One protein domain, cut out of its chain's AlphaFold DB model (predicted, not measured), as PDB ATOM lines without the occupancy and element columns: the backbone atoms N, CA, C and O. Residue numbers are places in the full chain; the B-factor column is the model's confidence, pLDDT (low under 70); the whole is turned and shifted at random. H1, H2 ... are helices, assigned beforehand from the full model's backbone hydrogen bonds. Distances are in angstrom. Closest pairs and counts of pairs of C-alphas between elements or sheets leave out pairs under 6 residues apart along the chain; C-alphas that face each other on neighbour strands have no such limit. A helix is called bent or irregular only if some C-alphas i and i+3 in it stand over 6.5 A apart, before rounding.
ATOM      1  N   GLU A   2      13.623  -2.168 -14.679       37.81
ATOM      2  CA  GLU A   2      14.665  -2.479 -15.699       37.81
ATOM      3  C   GLU A   2      16.107  -2.413 -15.150       37.81
ATOM      4  O   GLU A   2      16.912  -3.302 -15.417       37.81
ATOM      5  N   GLY A   3      16.421  -1.422 -14.305       50.91
ATOM      6  CA  GLY A   3      17.748  -1.303 -13.680       50.91
ATOM      7  C   GLY A   3      18.086  -2.430 -12.692       50.91
ATOM      8  O   GLY A   3      19.248  -2.820 -12.577       50.91
ATOM      9  N   ASP A   4      17.076  -2.998 -12.025       61.12
ATOM     10  CA  ASP A   4      17.254  -4.130 -11.106       61.12
ATOM     11  C   ASP A   4      17.591  -5.402 -11.892       61.12
ATOM     12  O   ASP A   4      18.458  -6.178 -11.494       61.12
ATOM     13  N   GLN A   5      16.975  -5.573 -13.065       68.12
ATOM     14  CA  GLN A   5      17.233  -6.701 -13.951       68.12
ATOM     15  C   GLN A   5      18.647  -6.654 -14.547       68.12
ATOM     16  O   GLN A   5      19.347  -7.662 -14.527       68.12
ATOM     17  N   GLU A   6      19.130  -5.488 -14.987       75.44
ATOM     18  CA  GLU A   6      20.521  -5.349 -15.446       75.44
ATOM     19  C   GLU A   6      21.550  -5.657 -14.349       75.44
ATOM     20  O   GLU A   6      22.619  -6.214 -14.622       75.44
ATOM     21  N   TRP A   7      21.263  -5.270 -13.103       77.75
ATOM     22  CA  TRP A   7      22.124  -5.594 -11.970       77.75
ATOM     23  C   TRP A   7      22.131  -7.100 -11.692       77.75
ATOM     24  O   TRP A   7      23.208  -7.687 -11.572       77.75
ATOM     25  N   LEU A   8      20.961  -7.742 -11.680       79.69
ATOM     26  CA  LEU A   8      20.828  -9.190 -11.509       79.69
ATOM     27  C   LEU A   8      21.546  -9.978 -12.611       79.69
ATOM     28  O   LEU A   8      22.214 -10.967 -12.314       79.69
ATOM     29  N   GLU A   9      21.503  -9.512 -13.861       83.38
ATOM     30  CA  GLU A   9      22.270 -10.113 -14.960       83.38
ATOM     31  C   GLU A   9      23.783  -9.972 -14.759       83.38
ATOM     32  O   GLU A   9      24.538 -10.909 -15.021       83.38
ATOM     33  N   LYS A  10      24.261  -8.831 -14.246       85.75
ATOM     34  CA  LYS A  10      25.686  -8.658 -13.909       85.75
ATOM     35  C   LYS A  10      26.110  -9.576 -12.765       85.75
ATOM     36  O   LYS A  10      27.204 -10.140 -12.823       85.75
ATOM     37  N   VAL A  11      25.268  -9.730 -11.743       84.88
ATOM     38  CA  VAL A  11      25.505 -10.645 -10.616       84.88
ATOM     39  C   VAL A  11      25.572 -12.084 -11.117       84.88
ATOM     40  O   VAL A  11      26.555 -12.768 -10.836       84.88
ATOM     41  N   TRP A  12      24.605 -12.507 -11.933       89.88
ATOM     42  CA  TRP A  12      24.591 -13.829 -12.558       89.88
ATOM     43  C   TRP A  12      25.828 -14.070 -13.425       89.88
ATOM     44  O   TRP A  12      26.567 -15.025 -13.203       89.88
ATOM     45  N   ALA A  13      26.134 -13.152 -14.345       89.81
ATOM     46  CA  ALA A  13      27.296 -13.256 -15.224       89.81
ATOM     47  C   ALA A  13      28.623 -13.294 -14.451       89.81
ATOM     48  O   ALA A  13      29.596 -13.904 -14.902       89.81
ATOM     49  N   THR A  14      28.686 -12.633 -13.293       87.69
ATOM     50  CA  THR A  14      29.840 -12.701 -12.393       87.69
ATOM     51  C   THR A  14      29.903 -14.064 -11.722       87.69
ATOM     52  O   THR A  14      30.944 -14.713 -11.781       87.69
ATOM     53  N   TYR A  15      28.789 -14.523 -11.154       90.44
ATOM     54  CA  TYR A  15      28.661 -15.826 -10.515       90.44
ATOM     55  C   TYR A  15      29.081 -16.970 -11.455       90.44
ATOM     56  O   TYR A  15      29.978 -17.738 -11.114       90.44
ATOM     57  N   THR A  16      28.588 -17.004 -12.696       89.94
ATOM     58  CA  THR A  16      28.947 -18.046 -13.676       89.94
ATOM     59  C   THR A  16      30.426 -18.025 -14.082       89.94
ATOM     60  O   THR A  16      30.929 -18.983 -14.668       89.94
ATOM     61  N   ARG A  17      31.151 -16.931 -13.803       89.00
ATOM     62  CA  ARG A  17      32.595 -16.817 -14.071       89.00
ATOM     63  C   ARG A  17      33.460 -17.300 -12.909       89.00
ATOM     64  O   ARG A  17      34.624 -17.625 -13.132       89.00
ATOM     65  N   ILE A  18      32.914 -17.362 -11.697       84.31
ATOM     66  CA  ILE A  18      33.640 -17.757 -10.484       84.31
ATOM     67  C   ILE A  18      34.306 -19.137 -10.615       84.31
ATOM     68  O   ILE A  18      35.483 -19.231 -10.262       84.31
ATOM     69  N   PRO A  19      33.670 -20.180 -11.190       80.94
ATOM     70  CA  PRO A  19      34.316 -21.485 -11.356       80.94
ATOM     71  C   PRO A  19      35.637 -21.447 -12.139       80.94
ATOM     72  O   PRO A  19      36.514 -22.270 -11.900       80.94
ATOM     73  N   TYR A  20      35.818 -20.474 -13.041       83.06
ATOM     74  CA  TYR A  20      37.056 -20.303 -13.816       83.06
ATOM     75  C   TYR A  20      38.148 -19.532 -13.062       83.06
ATOM     76  O   TYR A  20      39.300 -19.512 -13.491       83.06
ATOM     77  N   LEU A  21      37.782 -18.867 -11.967       81.81
ATOM     78  CA  LEU A  21      38.676 -18.066 -11.130       81.81
ATOM     79  C   LEU A  21      39.133 -18.826  -9.881       81.81
ATOM     80  O   LEU A  21      40.135 -18.460  -9.266       81.81
ATOM     81  N   ILE A  22      38.410 -19.877  -9.499       80.56
ATOM     82  CA  ILE A  22      38.724 -20.699  -8.335       80.56
ATOM     83  C   ILE A  22      39.671 -21.830  -8.749       80.56
ATOM     84  O   ILE A  22      39.473 -22.522  -9.744       80.56
ATOM     85  N   ASN A  23      40.734 -22.027  -7.964       78.38
ATOM     86  CA  ASN A  23      41.652 -23.151  -8.149       78.38
ATOM     87  C   ASN A  23      40.908 -24.492  -8.046       78.38
ATOM     88  O   ASN A  23      39.918 -24.601  -7.339       78.38
ATOM     89  N   ARG A  24      41.438 -25.561  -8.651       73.75
ATOM     90  CA  ARG A  24      40.794 -26.895  -8.667       73.75
ATOM     91  C   ARG A  24      40.432 -27.468  -7.281       73.75
ATOM     92  O   ARG A  24      39.556 -28.318  -7.196       73.75
ATOM     93  N   ASN A  25      41.095 -26.998  -6.219       75.69
ATOM     94  CA  ASN A  25      40.838 -27.376  -4.821       75.69
ATOM     95  C   ASN A  25      40.265 -26.216  -3.982       75.69
ATOM     96  O   ASN A  25      40.292 -26.267  -2.754       75.69
ATOM     97  N   GLY A  26      39.864 -25.122  -4.622       68.31
ATOM     98  CA  GLY A  26      39.285 -23.973  -3.947       68.31
ATOM     99  C   GLY A  26      37.830 -24.236  -3.579       68.31
ATOM    100  O   GLY A  26      37.127 -24.982  -4.257       68.31
ATOM    101  N   LEU A  27      37.396 -23.620  -2.486       71.25
ATOM    102  CA  LEU A  27      36.043 -23.741  -1.969       71.25
ATOM    103  C   LEU A  27      35.319 -22.411  -2.154       71.25
ATOM    104  O   LEU A  27      35.837 -21.366  -1.758       71.25
ATOM    105  N   PHE A  28      34.139 -22.458  -2.768       78.50
ATOM    106  CA  PHE A  28      33.272 -21.301  -2.934       78.50
ATOM    107  C   PHE A  28      32.163 -21.345  -1.891       78.50
ATOM    108  O   PHE A  28      31.379 -22.290  -1.865       78.50
ATOM    109  N   TYR A  29      32.098 -20.322  -1.044       76.50
ATOM    110  CA  TYR A  29      30.965 -20.113  -0.154       76.50
ATOM    111  C   TYR A  29      30.130 -18.962  -0.686       76.50
ATOM    112  O   TYR A  29      30.643 -17.860  -0.890       76.50
ATOM    113  N   LEU A  30      28.845 -19.226  -0.879       81.38
ATOM    114  CA  LEU A  30      27.883 -18.238  -1.322       81.38
ATOM    115  C   LEU A  30      26.878 -17.998  -0.197       81.38
ATOM    116  O   LEU A  30      26.074 -18.868   0.123       81.38
ATOM    117  N   VAL A  31      26.970 -16.824   0.425       77.81
ATOM    118  CA  VAL A  31      26.059 -16.382   1.487       77.81
ATOM    119  C   VAL A  31      25.101 -15.374   0.874       77.81
ATOM    120  O   VAL A  31      25.536 -14.340   0.367       77.81
ATOM    121  N   MET A  32      23.808 -15.683   0.880       70.44
ATOM    122  CA  MET A  32      22.791 -14.817   0.296       70.44
ATOM    123  C   MET A  32      21.464 -14.930   1.040       70.44
ATOM    124  O   MET A  32      21.138 -15.979   1.594       70.44
ATOM    125  N   THR A  33      20.686 -13.856   0.984       67.69
ATOM    126  CA  THR A  33      19.274 -13.842   1.369       67.69
ATOM    127  C   THR A  33      18.449 -13.893   0.093       67.69
ATOM    128  O   THR A  33      18.763 -13.190  -0.868       67.69
ATOM    129  N   ARG A  34      17.407 -14.722   0.074       72.44
ATOM    130  CA  ARG A  34      16.465 -14.750  -1.041       72.44
ATOM    131  C   ARG A  34      15.395 -13.679  -0.856       72.44
ATOM    132  O   ARG A  34      14.769 -13.612   0.198       72.44
ATOM    133  N   TYR A  35      15.168 -12.897  -1.900       63.84
ATOM    134  CA  TYR A  35      14.190 -11.819  -1.977       63.84
ATOM    135  C   TYR A  35      13.079 -12.102  -2.999       63.84
ATOM    136  O   TYR A  35      11.934 -11.741  -2.747       63.84
ATOM    137  N   HIS A  36      13.383 -12.735  -4.142       69.75
ATOM    138  CA  HIS A  36      12.400 -13.029  -5.201       69.75
ATOM    139  C   HIS A  36      12.903 -14.096  -6.192       69.75
ATOM    140  O   HIS A  36      14.100 -14.321  -6.320       69.75
ATOM    141  N   ASP A  37      12.022 -14.693  -6.998       74.69
ATOM    142  CA  ASP A  37      12.379 -15.805  -7.905       74.69
ATOM    143  C   ASP A  37      13.401 -15.475  -9.001       74.69
ATOM    144  O   ASP A  37      13.974 -16.382  -9.606       74.69
ATOM    145  N   ASN A  38      13.631 -14.191  -9.277       77.81
ATOM    146  CA  ASN A  38      14.611 -13.736 -10.265       77.81
ATOM    147  C   ASN A  38      15.953 -13.308  -9.646       77.81
ATOM    148  O   ASN A  38      16.804 -12.778 -10.358       77.81
ATOM    149  N   ASP A  39      16.146 -13.479  -8.332       81.06
ATOM    150  CA  ASP A  39      17.424 -13.156  -7.699       81.06
ATOM    151  C   ASP A  39      18.451 -14.259  -7.979       81.06
ATOM    152  O   ASP A  39      18.154 -15.262  -8.628       81.06
ATOM    153  N   LEU A  40      19.682 -14.077  -7.503       85.69
ATOM    154  CA  LEU A  40      20.727 -15.078  -7.694       85.69
ATOM    155  C   LEU A  40      20.319 -16.458  -7.137       85.69
ATOM    156  O   LEU A  40      20.620 -17.463  -7.767       85.69
ATOM    157  N   CYS A  41      19.598 -16.517  -6.010       87.88
ATOM    158  CA  CYS A  41      19.107 -17.771  -5.432       87.88
ATOM    159  C   CYS A  41      18.077 -18.423  -6.355       87.88
ATOM    160  O   CYS A  41      18.237 -19.572  -6.752       87.88
ATOM    161  N   GLY A  42      17.050 -17.665  -6.740       88.44
ATOM    162  CA  GLY A  42      15.982 -18.102  -7.633       88.44
ATOM    163  C   GLY A  42      16.503 -18.592  -8.982       88.44
ATOM    164  O   GLY A  42      16.023 -19.600  -9.502       88.44
ATOM    165  N   ARG A  43      17.543 -17.942  -9.517       91.62
ATOM    166  CA  ARG A  43      18.218 -18.384 -10.741       91.62
ATOM    167  C   ARG A  43      19.046 -19.648 -10.541       91.62
ATOM    168  O   ARG A  43      18.939 -20.529 -11.378       91.62
ATOM    169  N   ILE A  44      19.788 -19.802  -9.442       92.50
ATOM    170  CA  ILE A  44      20.479 -21.073  -9.131       92.50
ATOM    171  C   ILE A  44      19.465 -22.220  -9.029       92.50
ATOM    172  O   ILE A  44      19.683 -23.295  -9.585       92.50
ATOM    173  N   ILE A  45      18.327 -21.985  -8.368       92.62
ATOM    174  CA  ILE A  45      17.260 -22.984  -8.255       92.62
ATOM    175  C   ILE A  45      16.778 -23.400  -9.646       92.62
ATOM    176  O   ILE A  45      16.732 -24.588  -9.931       92.62
ATOM    177  N   ARG A  46      16.465 -22.435 -10.515       94.31
ATOM    178  CA  ARG A  46      15.856 -22.677 -11.831       94.31
ATOM    179  C   ARG A  46      16.832 -23.173 -12.898       94.31
ATOM    180  O   ARG A  46      16.463 -23.965 -13.754       94.31
ATOM    181  N   GLU A  47      18.059 -22.664 -12.896       94.62
ATOM    182  CA  GLU A  47      19.046 -22.910 -13.955       94.62
ATOM    183  C   GLU A  47      20.018 -24.048 -13.608       94.62
ATOM    184  O   GLU A  47      20.621 -24.617 -14.516       94.62
ATOM    185  N   GLU A  48      20.162 -24.415 -12.329       94.00
ATOM    186  CA  GLU A  48      21.092 -25.472 -11.904       94.00
ATOM    187  C   GLU A  48      20.407 -26.611 -11.153       94.00
ATOM    188  O   GLU A  48      20.592 -27.776 -11.507       94.00
ATOM    189  N   ILE A  49      19.610 -26.298 -10.128       94.12
ATOM    190  CA  ILE A  49      19.035 -27.324  -9.251       94.12
ATOM    191  C   ILE A  49      17.887 -28.047  -9.949       94.12
ATOM    192  O   ILE A  49      17.921 -29.268 -10.054       94.12
ATOM    193  N   GLU A  50      16.903 -27.308 -10.455       95.62
ATOM    194  CA  GLU A  50      15.717 -27.833 -11.134       95.62
ATOM    195  C   GLU A  50      16.086 -28.777 -12.295       95.62
ATOM    196  O   GLU A  50      15.639 -29.926 -12.261       95.62
ATOM    197  N   PRO A  51      16.991 -28.418 -13.233       97.44
ATOM    198  CA  PRO A  51      17.388 -29.331 -14.303       97.44
ATOM    199  C   PRO A  51      18.105 -30.587 -13.792       97.44
ATOM    200  O   PRO A  51      17.942 -31.662 -14.366       97.44
ATOM    201  N   ALA A  52      18.891 -30.482 -12.712       94.81
ATOM    202  CA  ALA A  52      19.541 -31.643 -12.103       94.81
ATOM    203  C   ALA A  52      18.522 -32.597 -11.459       94.81
ATOM    204  O   ALA A  52      18.677 -33.815 -11.548       94.81
ATOM    205  N   VAL A  53      17.457 -32.061 -10.855       92.94
ATOM    206  CA  VAL A  53      16.353 -32.866 -10.315       92.94
ATOM    207  C   VAL A  53      15.582 -33.555 -11.436       92.94
ATOM    208  O   VAL A  53      15.334 -34.756 -11.357       92.94
ATOM    209  N   GLU A  54      15.215 -32.823 -12.488       95.38
ATOM    210  CA  GLU A  54      14.495 -33.396 -13.629       95.38
ATOM    211  C   GLU A  54      15.321 -34.465 -14.353       95.38
ATOM    212  O   GLU A  54      14.765 -35.472 -14.789       95.38
ATOM    213  N   ALA A  55      16.644 -34.298 -14.436       95.00
ATOM    214  CA  ALA A  55      17.535 -35.302 -15.009       95.00
ATOM    215  C   ALA A  55      17.561 -36.612 -14.200       95.00
ATOM    216  O   ALA A  55      17.631 -37.687 -14.796       95.00
ATOM    217  N   GLU A  56      17.486 -36.532 -12.868       94.06
ATOM    218  CA  GLU A  56      17.504 -37.701 -11.978       94.06
ATOM    219  C   GLU A  56      16.131 -38.391 -11.890       94.06
ATOM    220  O   GLU A  56      16.039 -39.618 -11.944       94.06
ATOM    221  N   TYR A  57      15.045 -37.618 -11.775       88.31
ATOM    222  CA  TYR A  57      13.701 -38.145 -11.499       88.31
ATOM    223  C   TYR A  57      12.763 -38.172 -12.716       88.31
ATOM    224  O   TYR A  57      11.657 -38.707 -12.625       88.31
ATOM    225  N   GLY A  58      13.162 -37.599 -13.854       93.88
ATOM    226  CA  GLY A  58      12.349 -37.466 -15.070       93.88
ATOM    227  C   GLY A  58      11.287 -36.358 -15.018       93.88
ATOM    228  O   GLY A  58      10.768 -35.961 -16.059       93.88
ATOM    229  N   SER A  59      10.962 -35.861 -13.824       94.38
ATOM    230  CA  SER A  59      10.091 -34.710 -13.567       94.38
ATOM    231  C   SER A  59      10.336 -34.182 -12.153       94.38
ATOM    232  O   SER A  59      10.863 -34.910 -11.309       94.38
ATOM    233  N   LEU A  60       9.875 -32.966 -11.856       93.62
ATOM    234  CA  LEU A  60       9.940 -32.435 -10.494       93.62
ATOM    235  C   LEU A  60       9.096 -33.272  -9.508       93.62
ATOM    236  O   LEU A  60       7.935 -33.578  -9.804       93.62
ATOM    237  N   PRO A  61       9.654 -33.666  -8.345       90.88
ATOM    238  CA  PRO A  61       8.931 -34.388  -7.301       90.88
ATOM    239  C   PRO A  61       7.707 -33.617  -6.786       90.88
ATOM    240  O   PRO A  61       7.665 -32.392  -6.829       90.88
ATOM    241  N   ALA A  62       6.718 -34.321  -6.228       88.50
ATOM    242  CA  ALA A  62       5.482 -33.700  -5.735       88.50
ATOM    243  C   ALA A  62       5.687 -32.728  -4.552       88.50
ATOM    244  O   ALA A  62       4.848 -31.861  -4.326       88.50
ATOM    245  N   ASP A  63       6.771 -32.885  -3.791       80.88
ATOM    246  CA  ASP A  63       7.187 -31.988  -2.709       80.88
ATOM    247  C   ASP A  63       8.245 -30.958  -3.144       80.88
ATOM    248  O   ASP A  63       8.873 -30.324  -2.291       80.88
ATOM    249  N   TRP A  64       8.438 -30.775  -4.456       88.81
ATOM    250  CA  TRP A  64       9.133 -29.616  -4.999       88.81
ATOM    251  C   TRP A  64       8.260 -28.369  -4.873       88.81
ATOM    252  O   TRP A  64       7.127 -28.321  -5.352       88.81
ATOM    253  N   ASP A  65       8.829 -27.318  -4.302       86.62
ATOM    254  CA  ASP A  65       8.299 -25.972  -4.404       86.62
ATOM    255  C   ASP A  65       9.468 -24.994  -4.487       86.62
ATOM    256  O   ASP A  65      10.566 -25.253  -3.971       86.62
ATOM    257  N   TYR A  66       9.228 -23.872  -5.166       83.12
ATOM    258  CA  TYR A  66      10.277 -22.895  -5.377       83.12
ATOM    259  C   TYR A  66      10.667 -22.198  -4.095       83.12
ATOM    260  O   TYR A  66      11.794 -21.751  -4.071       83.12
ATOM    261  N   GLU A  67       9.843 -22.102  -3.051       74.38
ATOM    262  CA  GLU A  67      10.199 -21.417  -1.803       74.38
ATOM    263  C   GLU A  67      11.188 -22.235  -0.956       74.38
ATOM    264  O   GLU A  67      12.229 -21.709  -0.553       74.38
ATOM    265  N   ARG A  68      10.895 -23.517  -0.702       72.44
ATOM    266  CA  ARG A  68      11.583 -24.352   0.300       72.44
ATOM    267  C   ARG A  68      11.846 -25.791  -0.144       72.44
ATOM    268  O   ARG A  68      12.851 -26.372   0.262       72.44
ATOM    269  N   GLY A  69      10.975 -26.389  -0.950       73.75
ATOM    270  CA  GLY A  69      11.058 -27.802  -1.334       73.75
ATOM    271  C   GLY A  69      12.344 -28.157  -2.084       73.75
ATOM    272  O   GLY A  69      12.938 -29.208  -1.832       73.75
ATOM    273  N   TRP A  70      12.839 -27.242  -2.922       84.12
ATOM    274  CA  TRP A  70      14.066 -27.406  -3.715       84.12
ATOM    275  C   TRP A  70      15.324 -27.728  -2.888       84.12
ATOM    276  O   TRP A  70      16.236 -28.397  -3.376       84.12
ATOM    277  N   ILE A  71      15.373 -27.296  -1.622       80.94
ATOM    278  CA  ILE A  71      16.544 -27.415  -0.737       80.94
ATOM    279  C   ILE A  71      16.970 -28.879  -0.580       80.94
ATOM    280  O   ILE A  71      18.162 -29.190  -0.584       80.94
ATOM    281  N   LYS A  72      15.997 -29.795  -0.494       75.75
ATOM    282  CA  LYS A  72      16.240 -31.241  -0.360       75.75
ATOM    283  C   LYS A  72      17.030 -31.812  -1.536       75.75
ATOM    284  O   LYS A  72      17.734 -32.806  -1.373       75.75
ATOM    285  N   TYR A  73      16.928 -31.183  -2.703       82.25
ATOM    286  CA  TYR A  73      17.460 -31.688  -3.964       82.25
ATOM    287  C   TYR A  73      18.697 -30.941  -4.453       82.25
ATOM    288  O   TYR A  73      19.338 -31.391  -5.396       82.25
ATOM    289  N   ALA A  74      19.079 -29.845  -3.794       83.88
ATOM    290  CA  ALA A  74      20.221 -29.022  -4.187       83.88
ATOM    291  C   ALA A  74      21.531 -29.823  -4.340       83.88
ATOM    292  O   ALA A  74      22.330 -29.556  -5.238       83.88
ATOM    293  N   HIS A  75      21.707 -30.870  -3.529       77.56
ATOM    294  CA  HIS A  75      22.860 -31.770  -3.594       77.56
ATOM    295  C   HIS A  75      23.035 -32.461  -4.957       77.56
ATOM    296  O   HIS A  75      24.163 -32.788  -5.323       77.56
ATOM    297  N   LEU A  76      21.957 -32.651  -5.728       78.88
ATOM    298  CA  LEU A  76      22.006 -33.247  -7.069       78.88
ATOM    299  C   LEU A  76      22.708 -32.335  -8.078       78.88
ATOM    300  O   LEU A  76      23.368 -32.819  -8.992       78.88
ATOM    301  N   ALA A  77      22.641 -31.021  -7.865       86.25
ATOM    302  CA  ALA A  77      23.390 -30.022  -8.622       86.25
ATOM    303  C   ALA A  77      24.770 -29.714  -8.003       86.25
ATOM    304  O   ALA A  77      25.425 -28.749  -8.383       86.25
ATOM    305  N   GLY A  78      25.232 -30.521  -7.039       79.19
ATOM    306  CA  GLY A  78      26.515 -30.320  -6.364       79.19
ATOM    307  C   GLY A  78      26.504 -29.221  -5.298       79.19
ATOM    308  O   GLY A  78      27.567 -28.854  -4.795       79.19
ATOM    309  N   TRP A  79      25.326 -28.715  -4.923       81.44
ATOM    310  CA  TRP A  79      25.186 -27.701  -3.885       81.44
ATOM    311  C   TRP A  79      25.027 -28.315  -2.498       81.44
ATOM    312  O   TRP A  79      24.122 -29.109  -2.243       81.44
ATOM    313  N   GLU A  80      25.852 -27.863  -1.558       74.69
ATOM    314  CA  GLU A  80      25.606 -28.066  -0.133       74.69
ATOM    315  C   GLU A  80      24.932 -26.812   0.431       74.69
ATOM    316  O   GLU A  80      25.586 -25.817   0.747       74.69
ATOM    317  N   VAL A  81      23.603 -26.846   0.525       69.00
ATOM    318  CA  VAL A  81      22.822 -25.702   1.000       69.00
ATOM    319  C   VAL A  81      22.671 -25.770   2.511       69.00
ATOM    320  O   VAL A  81      22.311 -26.807   3.072       69.00
ATOM    321  N   ARG A  82      22.954 -24.647   3.172       60.62
ATOM    322  CA  ARG A  82      22.882 -24.519   4.625       60.62
ATOM    323  C   ARG A  82      21.897 -23.419   4.998       60.62
ATOM    324  O   ARG A  82      22.065 -22.283   4.566       60.62
ATOM    325  N   TYR A  83      20.908 -23.764   5.817       60.91
ATOM    326  CA  TYR A  83      20.020 -22.814   6.480       60.91
ATOM    327  C   TYR A  83      20.227 -22.933   7.979       60.91
ATOM    328  O   TYR A  83      20.230 -24.045   8.514       60.91
ATOM    329  N   ASP A  84      20.369 -21.799   8.657       50.88
ATOM    330  CA  ASP A  84      20.199 -21.798  10.102       50.88
ATOM    331  C   ASP A  84      18.707 -21.909  10.420       50.88
ATOM    332  O   ASP A  84      17.857 -21.370   9.707       50.88
ATOM    333  N   ALA A  85      18.388 -22.688  11.450       51.25
ATOM    334  CA  ALA A  85      17.026 -23.033  11.825       51.25
ATOM    335  C   ALA A  85      16.160 -21.773  12.024       51.25
ATOM    336  O   ALA A  85      16.240 -21.117  13.060       51.25
ATOM    337  N   VAL A  86      15.301 -21.453  11.051       53.97
ATOM    338  CA  VAL A  86      14.199 -20.511  11.272       53.97
ATOM    339  C   VAL A  86      13.143 -21.277  12.050       53.97
ATOM    340  O   VAL A  86      12.611 -22.280  11.566       53.97
ATOM    341  N   TYR A  87      12.910 -20.852  13.282       56.53
ATOM    342  CA  TYR A  87      11.919 -21.445  14.165       56.53
ATOM    343  C   TYR A  87      10.569 -20.749  13.960       56.53
ATOM    344  O   TYR A  87      10.521 -19.528  13.849       56.53
ATOM    345  N   GLU A  88       9.484 -21.518  13.911       52.03
ATOM    346  CA  GLU A  88       8.109 -21.000  13.803       52.03
ATOM    347  C   GLU A  88       7.715 -20.225  15.066       52.03
ATOM    348  O   GLU A  88       6.993 -19.236  15.018       52.03
ATOM    349  N   ASP A  89       8.209 -20.710  16.202       59.62
ATOM    350  CA  ASP A  89       7.802 -20.381  17.561       59.62
ATOM    351  C   ASP A  89       9.034 -20.328  18.478       59.62
ATOM    352  O   ASP A  89       9.124 -21.021  19.491       59.62
ATOM    353  N   TYR A  90      10.027 -19.518  18.099       60.19
ATOM    354  CA  TYR A  90      11.247 -19.375  18.890       60.19
ATOM    355  C   TYR A  90      10.951 -18.883  20.315       60.19
ATOM    356  O   TYR A  90      10.534 -17.744  20.529       60.19
ATOM    357  N   ASP A  91      11.242 -19.718  21.305       62.53
ATOM    358  CA  ASP A  91      11.225 -19.355  22.712       62.53
ATOM    359  C   ASP A  91      12.611 -18.850  23.133       62.53
ATOM    360  O   ASP A  91      13.588 -19.598  23.218       62.53
ATOM    361  N   LYS A  92      12.682 -17.555  23.446       52.28
ATOM    362  CA  LYS A  92      13.896 -16.848  23.875       52.28
ATOM    363  C   LYS A  92      14.451 -17.357  25.209       52.28
ATOM    364  O   LYS A  92      15.664 -17.303  25.413       52.28
ATOM    365  N   ALA A  93      13.595 -17.840  26.111       63.56
ATOM    366  CA  ALA A  93      14.008 -18.325  27.426       63.56
ATOM    367  C   ALA A  93      14.669 -19.703  27.326       63.56
ATOM    368  O   ALA A  93      15.701 -19.945  27.954       63.56
ATOM    369  N   THR A  94      14.103 -20.593  26.512       66.62
ATOM    370  CA  THR A  94      14.641 -21.948  26.315       66.62
ATOM    371  C   THR A  94      15.624 -22.043  25.152       66.62
ATOM    372  O   THR A  94      16.379 -23.011  25.071       66.62
ATOM    373  N   ARG A  95      15.668 -21.029  24.278       58.22
ATOM    374  CA  ARG A  95      16.448 -20.989  23.031       58.22
ATOM    375  C   ARG A  95      16.101 -22.152  22.091       58.22
ATOM    376  O   ARG A  95      16.984 -22.728  21.445       58.22
ATOM    377  N   THR A  96      14.820 -22.513  22.036       62.78
ATOM    378  CA  THR A  96      14.291 -23.620  21.222       62.78
ATOM    379  C   THR A  96      13.050 -23.198  20.440       62.78
ATOM    380  O   THR A  96      12.509 -22.127  20.672       62.78
ATOM    381  N   GLY A  97      12.625 -24.024  19.490       62.31
ATOM    382  CA  GLY A  97      11.400 -23.851  18.713       62.31
ATOM    383  C   GLY A  97      11.264 -24.981  17.693       62.31
ATOM    384  O   GLY A  97      12.180 -25.792  17.512       62.31
ATOM    385  N   LYS A  98      10.137 -25.035  16.998       60.91
ATOM    386  CA  LYS A  98       9.857 -25.917  15.871       60.91
ATOM    387  C   LYS A  98      10.504 -25.355  14.613       60.91
ATOM    388  O   LYS A  98      10.188 -24.253  14.174       60.91
ATOM    389  N   VAL A  99      11.418 -26.115  14.020       55.75
ATOM    390  CA  VAL A  99      12.129 -25.664  12.821       55.75
ATOM    391  C   VAL A  99      11.223 -25.739  11.594       55.75
ATOM    392  O   VAL A  99      10.583 -26.761  11.348       55.75
ATOM    393  N   VAL A 100      11.192 -24.658  10.817       55.88
ATOM    394  CA  VAL A 100      10.370 -24.521   9.602       55.88
ATOM    395  C   VAL A 100      11.159 -24.843   8.324       55.88
ATOM    396  O   VAL A 100      10.567 -25.081   7.273       55.88
ATOM    397  N   TYR A 101      12.492 -24.900   8.411       55.47
ATOM    398  CA  TYR A 101      13.395 -25.307   7.329       55.47
ATOM    399  C   TYR A 101      14.153 -26.603   7.667       55.47
ATOM    400  O   TYR A 101      14.344 -26.927   8.839       55.47
ATOM    401  N   PRO A 102      14.625 -27.365   6.667       50.69
ATOM    402  CA  PRO A 102      15.477 -28.526   6.911       50.69
ATOM    403  C   PRO A 102      16.788 -28.111   7.602       50.69
ATOM    404  O   PRO A 102      17.501 -27.240   7.105       50.69
ATOM    405  N   ILE A 103      17.118 -28.735   8.738       50.19
ATOM    406  CA  ILE A 103      18.345 -28.442   9.493       50.19
ATOM    407  C   ILE A 103      19.523 -29.205   8.875       50.19
ATOM    408  O   ILE A 103      19.494 -30.430   8.769       50.19
ATOM    409  N   CYS A 104      20.587 -28.495   8.501       40.88
ATOM    410  CA  CYS A 104      21.814 -29.081   7.946       40.88
ATOM    411  C   CYS A 104      22.850 -29.510   9.009       40.88
ATOM    412  O   CYS A 104      23.797 -30.232   8.694       40.88
ATOM    413  N   TRP A 105      22.698 -29.089  10.269       48.16
ATOM    414  CA  TRP A 105      23.500 -29.544  11.412       48.16
ATOM    415  C   TRP A 105      22.665 -30.431  12.328       48.16
ATOM    416  O   TRP A 105      21.477 -30.194  12.512       48.16
ATOM    417  N   SER A 106      23.286 -31.440  12.941       53.66
ATOM    418  CA  SER A 106      22.620 -32.147  14.032       53.66
ATOM    419  C   SER A 106      22.321 -31.171  15.172       53.66
ATOM    420  O   SER A 106      23.093 -30.235  15.412       53.66
ATOM    421  N   ASP A 107      21.244 -31.420  15.917       54.69
ATOM    422  CA  ASP A 107      20.894 -30.643  17.114       54.69
ATOM    423  C   ASP A 107      22.085 -30.496  18.070       54.69
ATOM    424  O   ASP A 107      22.280 -29.454  18.693       54.69
ATOM    425  N   ASP A 108      22.929 -31.525  18.145       57.81
ATOM    426  CA  ASP A 108      24.133 -31.532  18.969       57.81
ATOM    427  C   ASP A 108      25.183 -30.529  18.488       57.81
ATOM    428  O   ASP A 108      25.823 -29.880  19.310       57.81
ATOM    429  N   LYS A 109      25.339 -30.338  17.174       56.50
ATOM    430  CA  LYS A 109      26.289 -29.375  16.603       56.50
ATOM    431  C   LYS A 109      25.801 -27.931  16.747       56.50
ATOM    432  O   LYS A 109      26.622 -27.059  17.016       56.50
ATOM    433  N   ILE A 110      24.488 -27.695  16.664       56.34
ATOM    434  CA  ILE A 110      23.864 -26.395  16.988       56.34
ATOM    435  C   ILE A 110      24.032 -26.074  18.475       56.34
ATOM    436  O   ILE A 110      24.360 -24.952  18.854       56.34
ATOM    437  N   LYS A 111      23.841 -27.066  19.349       61.94
ATOM    438  CA  LYS A 111      24.107 -26.902  20.782       61.94
ATOM    439  C   LYS A 111      25.582 -26.614  21.044       61.94
ATOM    440  O   LYS A 111      25.871 -25.780  21.891       61.94
ATOM    441  N   LEU A 112      26.494 -27.273  20.327       62.44
ATOM    442  CA  LEU A 112      27.938 -27.101  20.495       62.44
ATOM    443  C   LEU A 112      28.424 -25.721  20.025       62.44
ATOM    444  O   LEU A 112      29.239 -25.107  20.706       62.44
ATOM    445  N   SER A 113      27.920 -25.204  18.898       58.47
ATOM    446  CA  SER A 113      28.301 -23.870  18.406       58.47
ATOM    447  C   SER A 113      27.866 -22.761  19.371       58.47
ATOM    448  O   SER A 113      28.629 -21.831  19.619       58.47
ATOM    449  N   ARG A 114      26.703 -22.912  20.017       59.91
ATOM    450  CA  ARG A 114      26.180 -21.990  21.044       59.91
ATOM    451  C   ARG A 114      26.927 -22.023  22.385       59.91
ATOM    452  O   ARG A 114      26.631 -21.205  23.246       59.91
ATOM    453  N   GLN A 115      27.845 -22.967  22.606       66.56
ATOM    454  CA  GLN A 115      28.581 -23.095  23.877       66.56
ATOM    455  C   GLN A 115      29.798 -22.165  23.984       66.56
ATOM    456  O   GLN A 115      30.455 -22.151  25.023       66.56
ATOM    457  N   THR A 116      30.127 -21.416  22.931       61.41
ATOM    458  CA  THR A 116      31.277 -20.499  22.911       61.41
ATOM    459  C   THR A 116      30.836 -19.105  22.493       61.41
ATOM    460  O   THR A 116      30.031 -18.993  21.576       61.41
ATOM    461  N   ASP A 117      31.410 -18.057  23.087       55.97
ATOM    462  CA  ASP A 117      31.059 -16.659  22.778       55.97
ATOM    463  C   ASP A 117      31.214 -16.321  21.283       55.97
ATOM    464  O   ASP A 117      30.412 -15.582  20.719       55.97
ATOM    465  N   ALA A 118      32.220 -16.899  20.614       53.03
ATOM    466  CA  ALA A 118      32.438 -16.725  19.177       53.03
ATOM    467  C   ALA A 118      31.356 -17.422  18.331       53.03
ATOM    468  O   ALA A 118      30.812 -16.813  17.414       53.03
ATOM    469  N   GLY A 119      31.003 -18.668  18.661       56.94
ATOM    470  CA  GLY A 119      29.940 -19.393  17.962       56.94
ATOM    471  C   GLY A 119      28.530 -18.881  18.292       56.94
ATOM    472  O   GLY A 119      27.644 -18.954  17.446       56.94
ATOM    473  N   GLU A 120      28.323 -18.299  19.478       50.25
ATOM    474  CA  GLU A 120      27.101 -17.574  19.840       50.25
ATOM    475  C   GLU A 120      27.003 -16.255  19.059       50.25
ATOM    476  O   GLU A 120      25.945 -15.962  18.508       50.25
ATOM    477  N   ALA A 121      28.095 -15.495  18.920       49.16
ATOM    478  CA  ALA A 121      28.117 -14.280  18.107       49.16
ATOM    479  C   ALA A 121      27.847 -14.563  16.618       49.16
ATOM    480  O   ALA A 121      27.014 -13.885  16.021       49.16
ATOM    481  N   GLU A 122      28.485 -15.578  16.025       47.69
ATOM    482  CA  GLU A 122      28.225 -16.000  14.637       47.69
ATOM    483  C   GLU A 122      26.767 -16.451  14.435       47.69
ATOM    484  O   GLU A 122      26.137 -16.079  13.448       47.69
ATOM    485  N   PHE A 123      26.190 -17.168  15.405       46.53
ATOM    486  CA  PHE A 123      24.775 -17.551  15.413       46.53
ATOM    487  C   PHE A 123      23.829 -16.331  15.501       46.53
ATOM    488  O   PHE A 123      22.848 -16.251  14.763       46.53
ATOM    489  N   TRP A 124      24.132 -15.338  16.347       46.22
ATOM    490  CA  TRP A 124      23.333 -14.110  16.493       46.22
ATOM    491  C   TRP A 124      23.428 -13.160  15.295       46.22
ATOM    492  O   TRP A 124      22.422 -12.554  14.924       46.22
ATOM    493  N   PHE A 125      24.601 -13.039  14.666       44.31
ATOM    494  CA  PHE A 125      24.773 -12.253  13.438       44.31
ATOM    495  C   PHE A 125      23.921 -12.794  12.280       44.31
ATOM    496  O   PHE A 125      23.514 -12.024  11.414       44.31
ATOM    497  N   HIS A 126      23.624 -14.096  12.277       41.91
ATOM    498  CA  HIS A 126      22.862 -14.763  11.222       41.91
ATOM    499  C   HIS A 126      21.351 -14.852  11.498       41.91
ATOM    500  O   HIS A 126      20.566 -14.856  10.551       41.91
ATOM    501  N   LEU A 127      20.922 -14.862  12.770       38.78
ATOM    502  CA  LEU A 127      19.500 -14.860  13.159       38.78
ATOM    503  C   LEU A 127      18.803 -13.501  12.922       38.78
ATOM    504  O   LEU A 127      17.588 -13.439  12.770       38.78
ATOM    505  N   MET A 128      19.563 -12.402  12.892       40.41
ATOM    506  CA  MET A 128      19.056 -11.018  12.906       40.41
ATOM    507  C   MET A 128      18.751 -10.429  11.510       40.41
ATOM    508  O   MET A 128      18.971  -9.242  11.277       40.41
ATOM    509  N   ASN A 129      18.219 -11.224  10.576       45.03
ATOM    510  CA  ASN A 129      17.904 -10.778   9.204       45.03
ATOM    511  C   ASN A 129      16.473 -10.234   9.000       45.03
ATOM    512  O   ASN A 129      15.978 -10.176   7.877       45.03
ATOM    513  N   ALA A 130      15.830  -9.761  10.067       45.06
ATOM    514  CA  ALA A 130      14.637  -8.919   9.992       45.06
ATOM    515  C   ALA A 130      14.842  -7.692  10.892       45.06
ATOM    516  O   ALA A 130      14.364  -7.684  12.030       45.06
ATOM    517  N   PRO A 131      15.590  -6.661  10.441       45.44
ATOM    518  CA  PRO A 131      15.839  -5.474  11.253       45.44
ATOM    519  C   PRO A 131      14.540  -4.898  11.824       45.44
ATOM    520  O   PRO A 131      14.513  -4.566  13.003       45.44
ATOM    521  N   GLN A 132      13.457  -4.905  11.044       46.66
ATOM    522  CA  GLN A 132      12.122  -4.421  11.406       46.66
ATOM    523  C   GLN A 132      11.415  -5.177  12.552       46.66
ATOM    524  O   GLN A 132      10.393  -4.699  13.044       46.66
ATOM    525  N   GLU A 133      11.917  -6.346  12.966       48.09
ATOM    526  CA  GLU A 133      11.328  -7.186  14.025       48.09
ATOM    527  C   GLU A 133      12.138  -7.173  15.332       48.09
ATOM    528  O   GLU A 133      11.810  -7.896  16.275       48.09
ATOM    529  N   ARG A 134      13.195  -6.353  15.430       51.38
ATOM    530  CA  ARG A 134      13.990  -6.277  16.664       51.38
ATOM    531  C   ARG A 134      13.238  -5.522  17.761       51.38
ATOM    532  O   ARG A 134      12.645  -4.474  17.517       51.38
TER     533      ARG A 134
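This is residues 2 to 134 of the 368 residues of an uncharacterized protein of Gammaproteobacteria bacterium (UniProt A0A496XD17). Picture two loosely joined lobes: the first holds the helices H1 to H4, with H4 crossing the second arm of the bent helix H3 and the long H1 along one side, and the second is a long loop, residues 84 to 106, with H5 and H6 meeting at a corner. The chain passes from one lobe to the other around residue 82, and residues 20 to 26 stick out from the first. The printed part has 133 residues with six named helices, H1 to H6 in that order, and no named strand; the class is all helix, though the helices hold only 63 of these residues. The whole is only just loose, close to compact, with a radius of gyration of the C-alphas of 17.2 A and spans of 43 by 37 by 33 A.

Start at H1, residues 2 to 15, which meets H2, residues 18 to 21, only through their link. Next comes H3, residues 40 to 57, assigned as one helix by its hydrogen bonds but bent: C-alphas 47 and 50 are 6.6 A apart. Its arms H3a, residues 40 to 47, and H3b, residues 50 to 57, stand at a steep tilt of 40 degrees. With residues 8 to 12 alone, H1 only just touches H3a, with 3 pairs of C-alphas within 8 A; the closest are those of Trp 12 and Leu 40, 6.3 A apart. H4, residues 69 to 77, touches H3b at 81 degrees, about perpendicular, with the C-alphas of Ala 52 and Ala 77 closest at 5.4 A. H4 is irregular, with C-alphas 72 and 75 7.4 A apart. Farther on, H5, residues 107 to 113, and H6, residues 117 to 127, only just touch, with 3 pairs within 8 A, and only at the corner; C-alphas Ser 113 and Gly 119 are closest, at 4.8 A. H4 and H5 are apart. Every O i to N i+4 pair is within hydrogen-bond range in H1, H3a, H3b, H5 and H6; in H4 1 of 5 is, beside 5 of 6 O i to N i+3 pairs, and H2 is too short for an i+4 pair.

Find C-alpha 2 at (14.665, -2.479, -15.699); from there H1 runs 20.0 A to C-alpha 15. H2 spans 5.1 A, H3a 10.2 A and H3b 10.5 A. H4 runs 14.5 A from C-alpha 69 at (11.058, -27.802, -1.334). H5 spans 10.1 A, and H6 runs 15.1 A to C-alpha 127 at (19.500, -14.860, 13.159).

Look for the two C-alphas farthest apart at Tyr 20 and Ala 93, 47.3 A. The printed part has no cut. The links H2 to H3, H3 to H4 and H4 to H5 are long, with 18, 11 and 29 residues. The mean pLDDT of the printed part is 70.8, and 62 residues are under 70, among them residues 2 to 5 and 81 to 134.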